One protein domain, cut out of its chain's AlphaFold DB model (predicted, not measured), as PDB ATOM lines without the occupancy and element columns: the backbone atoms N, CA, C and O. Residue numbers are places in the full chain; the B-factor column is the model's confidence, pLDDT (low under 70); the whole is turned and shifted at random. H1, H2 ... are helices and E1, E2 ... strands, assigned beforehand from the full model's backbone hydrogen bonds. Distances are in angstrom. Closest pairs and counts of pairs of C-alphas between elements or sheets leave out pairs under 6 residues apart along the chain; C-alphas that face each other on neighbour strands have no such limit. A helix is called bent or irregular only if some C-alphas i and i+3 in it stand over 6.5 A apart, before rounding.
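Overview. This is residues 2 to 49 of the 81 residues of the protein "EFP domain-containing protein" of Hordeum vulgare subsp. vulgare (UniProt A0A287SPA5). A small two-stranded hairpin, E1 and E2, has a single irregular helix of 10 residues, H1, packed beside it, mainly on E2. Unnamed stretches make up much of the rest: residues 2 to 12 lead into H1, and residues 43 to 49 run on past the end of E2. The turn of the hairpin, at Asp 35, and the last printed residue, Cys 49, mark the two ends of the longest axis. The printed part has 48 residues, with one named helix and two named strands in the order H1, E1, E2; the sheet, E1 - E2, is antiparallel, and the class is mixed, helices and strands, with under half of the residues in named elements. The whole is compact, with a radius of gyration of the C-alphas of 10.9 A and spans of 32 by 21 by 16 A.

Arrangement. Strands E1, residues 30 to 34, and E2, residues 37 to 42, form a hairpin over a tight link, antiparallel with 152 degrees between their directions. N 32 and O 40 are 2.8 A apart, and N 42 and O 30 also 2.8 A, both within hydrogen-bond range. The closest C-alphas of H1, residues 13 to 22, and E2 are those of Phe 16 and Gly 41, 4.8 A apart. H1 is irregular: C-alphas 15 and 18 are 9.2 A apart. In its backbone 2 of 6 O i to N i+4 pairs are within hydrogen-bond range, against 6 of 7 O i to N i+3 pairs.

Along the chain. E1 measures 13.0 A, from C-alpha 30 at (125.164, 172.389, 162.818) to C-alpha 34. E2 measures 14.9 A and ends with C-alpha 42 at (123.546, 177.224, 163.418). H1 measures 11.1 A and begins with C-alpha 13 at (131.174, 182.786, 158.095).

Size, cuts and confidence. The C-alphas of Asp 35 and Cys 49, the two farthest apart, are 33.8 A apart. The link from H1 to E1 is short, with 7 residues. The printed part has no cut. Its mean pLDDT is 79.6, and no printed residue is under 70.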
ATOM      1  N   GLU A   2     133.372 167.123 159.754       70.62
ATOM      2  CA  GLU A   2     132.179 166.279 159.754       70.62
ATOM      3  C   GLU A   2     132.496 164.944 160.450       70.62
ATOM      4  O   GLU A   2     133.437 164.262 160.049       70.62
ATOM      5  N   PRO A   3     131.756 164.549 161.500       70.50
ATOM      6  CA  PRO A   3     132.076 163.351 162.280       70.50
ATOM      7  C   PRO A   3     131.849 162.038 161.515       70.50
ATOM      8  O   PRO A   3     132.295 160.995 161.981       70.50
ATOM      9  N   ASN A   4     131.149 162.077 160.376       70.94
ATOM     10  CA  ASN A   4     130.819 160.889 159.584       70.94
ATOM     11  C   ASN A   4     131.743 160.708 158.375       70.94
ATOM     12  O   ASN A   4     132.161 159.592 158.088       70.94
ATOM     13  N   THR A   5     132.056 161.793 157.665       76.50
ATOM     14  CA  THR A   5     132.865 161.756 156.436       76.50
ATOM     15  C   THR A   5     134.309 162.182 156.668       76.50
ATOM     16  O   THR A   5     135.140 162.011 155.783       76.50
ATOM     17  N   PHE A   6     134.629 162.725 157.851       73.62
ATOM     18  CA  PHE A   6     135.932 163.319 158.174       73.62
ATOM     19  C   PHE A   6     136.346 164.442 157.209       73.62
ATOM     20  O   PHE A   6     137.487 164.904 157.245       73.62
ATOM     21  N   GLU A   7     135.411 164.937 156.395       72.00
ATOM     22  CA  GLU A   7     135.660 166.017 155.457       72.00
ATOM     23  C   GLU A   7     135.845 167.343 156.204       72.00
ATOM     24  O   GLU A   7     135.127 167.698 157.156       72.00
ATOM     25  N   GLN A   8     136.864 168.081 155.767       72.06
ATOM     26  CA  GLN A   8     137.049 169.483 156.097       72.06
ATOM     27  C   GLN A   8     136.401 170.303 154.992       72.06
ATOM     28  O   GLN A   8     136.949 170.446 153.904       72.06
ATOM     29  N   LEU A   9     135.222 170.833 155.289       74.75
ATOM     30  CA  LEU A   9     134.562 171.790 154.425       74.75
ATOM     31  C   LEU A   9     134.852 173.205 154.920       74.75
ATOM     32  O   LEU A   9     134.570 173.541 156.074       74.75
ATOM     33  N   GLU A  10     135.374 174.046 154.033       76.50
ATOM     34  CA  GLU A  10     135.429 175.483 154.266       76.50
ATOM     35  C   GLU A  10     134.042 176.085 154.042       76.50
ATOM     36  O   GLU A  10     133.461 176.006 152.961       76.50
ATOM     37  N   VAL A  11     133.497 176.688 155.094       79.06
ATOM     38  CA  VAL A  11     132.198 177.354 155.061       79.06
ATOM     39  C   VAL A  11     132.376 178.846 155.274       79.06
ATOM     40  O   VAL A  11     133.131 179.288 156.143       79.06
ATOM     41  N   SER A  12     131.650 179.643 154.494       81.62
ATOM     42  CA  SER A  12     131.657 181.093 154.670       81.62
ATOM     43  C   SER A  12     131.010 181.457 156.005       81.62
ATOM     44  O   SER A  12     129.901 181.015 156.313       81.62
ATOM     45  N   LYS A  13     131.683 182.305 156.794       77.88
ATOM     46  CA  LYS A  13     131.174 182.786 158.095       77.88
ATOM     47  C   LYS A  13     129.825 183.503 157.971       77.88
ATOM     48  O   LYS A  13     129.063 183.544 158.932       77.88
ATOM     49  N   GLU A  14     129.513 184.010 156.781       82.25
ATOM     50  CA  GLU A  14     128.233 184.633 156.435       82.25
ATOM     51  C   GLU A  14     127.032 183.708 156.679       82.25
ATOM     52  O   GLU A  14     125.980 184.187 157.097       82.25
ATOM     53  N   LEU A  15     127.203 182.386 156.542       83.56
ATOM     54  CA  LEU A  15     126.154 181.391 156.809       83.56
ATOM     55  C   LEU A  15     125.687 181.379 158.270       83.56
ATOM     56  O   LEU A  15     124.565 180.959 158.555       83.56
ATOM     57  N   PHE A  16     126.547 181.823 159.189       82.69
ATOM     58  CA  PHE A  16     126.249 181.929 160.617       82.69
ATOM     59  C   PHE A  16     125.754 183.331 161.005       82.69
ATOM     60  O   PHE A  16     125.269 183.529 162.121       82.69
ATOM     61  N   GLY A  17     125.868 184.321 160.113       83.31
ATOM     62  CA  GLY A  17     125.446 185.700 160.355       83.31
ATOM     63  C   GLY A  17     125.961 186.259 161.688       83.31
ATOM     64  O   GLY A  17     127.149 186.196 161.997       83.31
ATOM     65  N   LYS A  18     125.051 186.773 162.524       78.56
ATOM     66  CA  LYS A  18     125.378 187.312 163.862       78.56
ATOM     67  C   LYS A  18     125.920 186.250 164.823       78.56
ATOM     68  O   LYS A  18     126.675 186.577 165.735       78.56
ATOM     69  N   ASN A  19     125.564 184.984 164.606       80.06
ATOM     70  CA  ASN A  19     126.020 183.879 165.440       80.06
ATOM     71  C   ASN A  19     127.482 183.508 165.170       80.06
ATOM     72  O   ASN A  19     128.084 182.806 165.980       80.06
ATOM     73  N   ALA A  20     128.079 184.027 164.090       81.75
ATOM     74  CA  ALA A  20     129.498 183.855 163.807       81.75
ATOM     75  C   ALA A  20     130.388 184.364 164.955       81.75
ATOM     76  O   ALA A  20     131.445 183.796 165.203       81.75
ATOM     77  N   ALA A  21     129.936 185.383 165.697       80.56
ATOM     78  CA  ALA A  21     130.643 185.907 166.867       80.56
ATOM     79  C   ALA A  21     130.688 184.923 168.051       80.56
ATOM     80  O   ALA A  21     131.463 185.106 168.981       80.56
ATOM     81  N   TYR A  22     129.861 183.878 168.050       82.00
ATOM     82  CA  TYR A  22     129.859 182.840 169.083       82.00
ATOM     83  C   TYR A  22     130.627 181.588 168.656       82.00
ATOM     84  O   TYR A  22     130.739 180.655 169.450       82.00
ATOM     85  N   LEU A  23     131.151 181.554 167.426       82.38
ATOM     86  CA  LEU A  23     131.983 180.454 166.958       82.38
ATOM     87  C   LEU A  23     133.286 180.433 167.751       82.38
ATOM     88  O   LEU A  23     134.011 181.425 167.802       82.38
ATOM     89  N   LYS A  24     133.579 179.280 168.345       76.06
ATOM     90  CA  LYS A  24     134.857 179.011 168.999       76.06
ATOM     91  C   LYS A  24     135.598 177.896 168.290       76.06
ATOM     92  O   LYS A  24     134.986 177.067 167.613       76.06
ATOM     93  N   ASP A  25     136.906 177.879 168.507       71.38
ATOM     94  CA  ASP A  25     137.730 176.729 168.173       71.38
ATOM     95  C   ASP A  25     137.199 175.474 168.890       71.38
ATOM     96  O   ASP A  25     136.612 175.568 169.972       71.38
ATOM     97  N   GLU A  26     137.316 174.320 168.235       72.44
ATOM     98  CA  GLU A  26     136.792 173.027 168.707       72.44
ATOM     99  C   GLU A  26     135.257 172.948 168.923       72.44
ATOM    100  O   GLU A  26     134.726 171.948 169.417       72.44
ATOM    101  N   MET A  27     134.483 173.961 168.518       79.19
ATOM    102  CA  MET A  27     133.027 173.949 168.680       79.19
ATOM    103  C   MET A  27     132.324 173.056 167.651       79.19
ATOM    104  O   MET A  27     132.531 173.163 166.442       79.19
ATOM    105  N   LYS A  28     131.380 172.234 168.126       80.06
ATOM    106  CA  LYS A  28     130.439 171.518 167.256       80.06
ATOM    107  C   LYS A  28     129.317 172.454 166.822       80.06
ATOM    108  O   LYS A  28     128.551 172.935 167.654       80.06
ATOM    109  N   VAL A  29     129.215 172.677 165.519       83.31
ATOM    110  CA  VAL A  29     128.174 173.494 164.886       83.31
ATOM    111  C   VAL A  29     127.313 172.638 163.971       83.31
ATOM    112  O   VAL A  29     127.750 171.588 163.501       83.31
ATOM    113  N   THR A  30     126.086 173.080 163.719       82.88
ATOM    114  CA  THR A  30     125.164 172.389 162.818       82.88
ATOM    115  C   THR A  30     125.075 173.156 161.512       82.88
ATOM    116  O   THR A  30     124.608 174.290 161.487       82.88
ATOM    117  N   LEU A  31     125.516 172.532 160.427       83.12
ATOM    118  CA  LEU A  31     125.374 173.055 159.075       83.12
ATOM    119  C   LEU A  31     124.178 172.373 158.411       83.12
ATOM    120  O   LEU A  31     124.052 171.151 158.460       83.12
ATOM    121  N   GLN A  32     123.290 173.158 157.812       82.31
ATOM    122  CA  GLN A  32     122.224 172.641 156.964       82.31
ATOM    123  C   GLN A  32     122.693 172.657 155.518       82.31
ATOM    124  O   GLN A  32     122.977 173.719 154.960       82.31
ATOM    125  N   PHE A  33     122.737 171.474 154.919       82.44
ATOM    126  CA  PHE A  33     123.037 171.289 153.509       82.44
ATOM    127  C   PHE A  33     121.748 171.064 152.729       82.44
ATOM    128  O   PHE A  33     120.902 170.267 153.132       82.44
ATOM    129  N   PHE A  34     121.609 171.754 151.604       82.25
ATOM    130  CA  PHE A  34     120.536 171.542 150.646       82.25
ATOM    131  C   PHE A  34     121.154 171.413 149.255       82.25
ATOM    132  O   PHE A  34     121.897 172.295 148.828       82.25
ATOM    133  N   ASP A  35     120.890 170.296 148.575       82.44
ATOM    134  CA  ASP A  35     121.392 170.018 147.219       82.44
ATOM    135  C   ASP A  35     122.932 170.123 147.086       82.44
ATOM    136  O   ASP A  35     123.476 170.712 146.157       82.44
ATOM    137  N   GLY A  36     123.666 169.620 148.086       77.50
ATOM    138  CA  GLY A  36     125.136 169.678 148.118       77.50
ATOM    139  C   GLY A  36     125.724 171.058 148.441       77.50
ATOM    140  O   GLY A  36     126.943 171.224 148.417       77.50
ATOM    141  N   ARG A  37     124.893 172.056 148.773       79.50
ATOM    142  CA  ARG A  37     125.332 173.402 149.173       79.50
ATOM    143  C   ARG A  37     124.973 173.686 150.627       79.50
ATOM    144  O   ARG A  37     123.857 173.417 151.061       79.50
ATOM    145  N   ALA A  38     125.911 174.257 151.380       80.94
ATOM    146  CA  ALA A  38     125.647 174.733 152.735       80.94
ATOM    147  C   ALA A  38     124.708 175.950 152.670       80.94
ATOM    148  O   ALA A  38     125.095 177.008 152.174       80.94
ATOM    149  N   LEU A  39     123.469 175.787 153.135       82.94
ATOM    150  CA  LEU A  39     122.428 176.813 153.084       82.94
ATOM    151  C   LEU A  39     122.464 177.715 154.322       82.94
ATOM    152  O   LEU A  39     122.275 178.923 154.221       82.94
ATOM    153  N   SER A  40     122.696 177.131 155.500       82.31
ATOM    154  CA  SER A  40     122.780 177.880 156.756       82.31
ATOM    155  C   SER A  40     123.627 177.161 157.801       82.31
ATOM    156  O   SER A  40     123.751 175.935 157.787       82.31
ATOM    157  N   GLY A  41     124.214 177.932 158.715       86.12
ATOM    158  CA  GLY A  41     124.942 177.419 159.868       86.12
ATOM    159  C   GLY A  41     124.300 177.881 161.170       86.12
ATOM    160  O   GLY A  41     124.099 179.073 161.388       86.12
ATOM    161  N   SER A  42     124.001 176.939 162.061       83.62
ATOM    162  CA  SER A  42     123.546 177.224 163.418       83.62
ATOM    163  C   SER A  42     124.619 176.847 164.427       83.62
ATOM    164  O   SER A  42     125.179 175.749 164.407       83.62
ATOM    165  N   VAL A  43     124.864 177.762 165.357       85.50
ATOM    166  CA  VAL A  43     125.625 177.477 166.575       85.50
ATOM    167  C   VAL A  43     124.712 176.804 167.607       85.50
ATOM    168  O   VAL A  43     123.490 177.000 167.560       85.50
ATOM    169  N   PRO A  44     125.261 175.999 168.530       84.00
ATOM    170  CA  PRO A  44     124.481 175.414 169.612       84.00
ATOM    171  C   PRO A  44     123.888 176.497 170.535       84.00
ATOM    172  O   PRO A  44     124.494 177.552 170.726       84.00
ATOM    173  N   PRO A  45     122.731 176.232 171.172       80.62
ATOM    174  CA  PRO A  45     122.053 177.203 172.039       80.62
ATOM    175  C   PRO A  45     122.815 177.493 173.339       80.62
ATOM    176  O   PRO A  45     122.522 178.465 174.031       80.62
ATOM    177  N   ARG A  46     123.774 176.636 173.703       80.94
ATOM    178  CA  ARG A  46     124.653 176.810 174.858       80.94
ATOM    179  C   ARG A  46     126.092 176.782 174.380       80.94
ATOM    180  O   ARG A  46     126.515 175.818 173.747       80.94
ATOM    181  N   VAL A  47     126.829 177.828 174.727       81.81
ATOM    182  CA  VAL A  47     128.243 177.982 174.405       81.81
ATOM    183  C   VAL A  47     129.000 178.294 175.687       81.81
ATOM    184  O   VAL A  47     128.616 179.189 176.437       81.81
ATOM    185  N   THR A  48     130.103 177.587 175.918       81.81
ATOM    186  CA  THR A  48     131.011 177.883 177.027       81.81
ATOM    187  C   THR A  48     131.993 178.971 176.598       81.81
ATOM    188  O   THR A  48     132.889 178.751 175.779       81.81
ATOM    189  N   CYS A  49     131.818 180.171 177.147       82.19
ATOM    190  CA  CYS A  49     132.729 181.292 176.943       82.19
ATOM    191  C   CYS A  49     133.605 181.529 178.171       82.19
ATOM    192  O   CYS A  49     133.166 181.320 179.298       82.19
TER     193      CYS A  49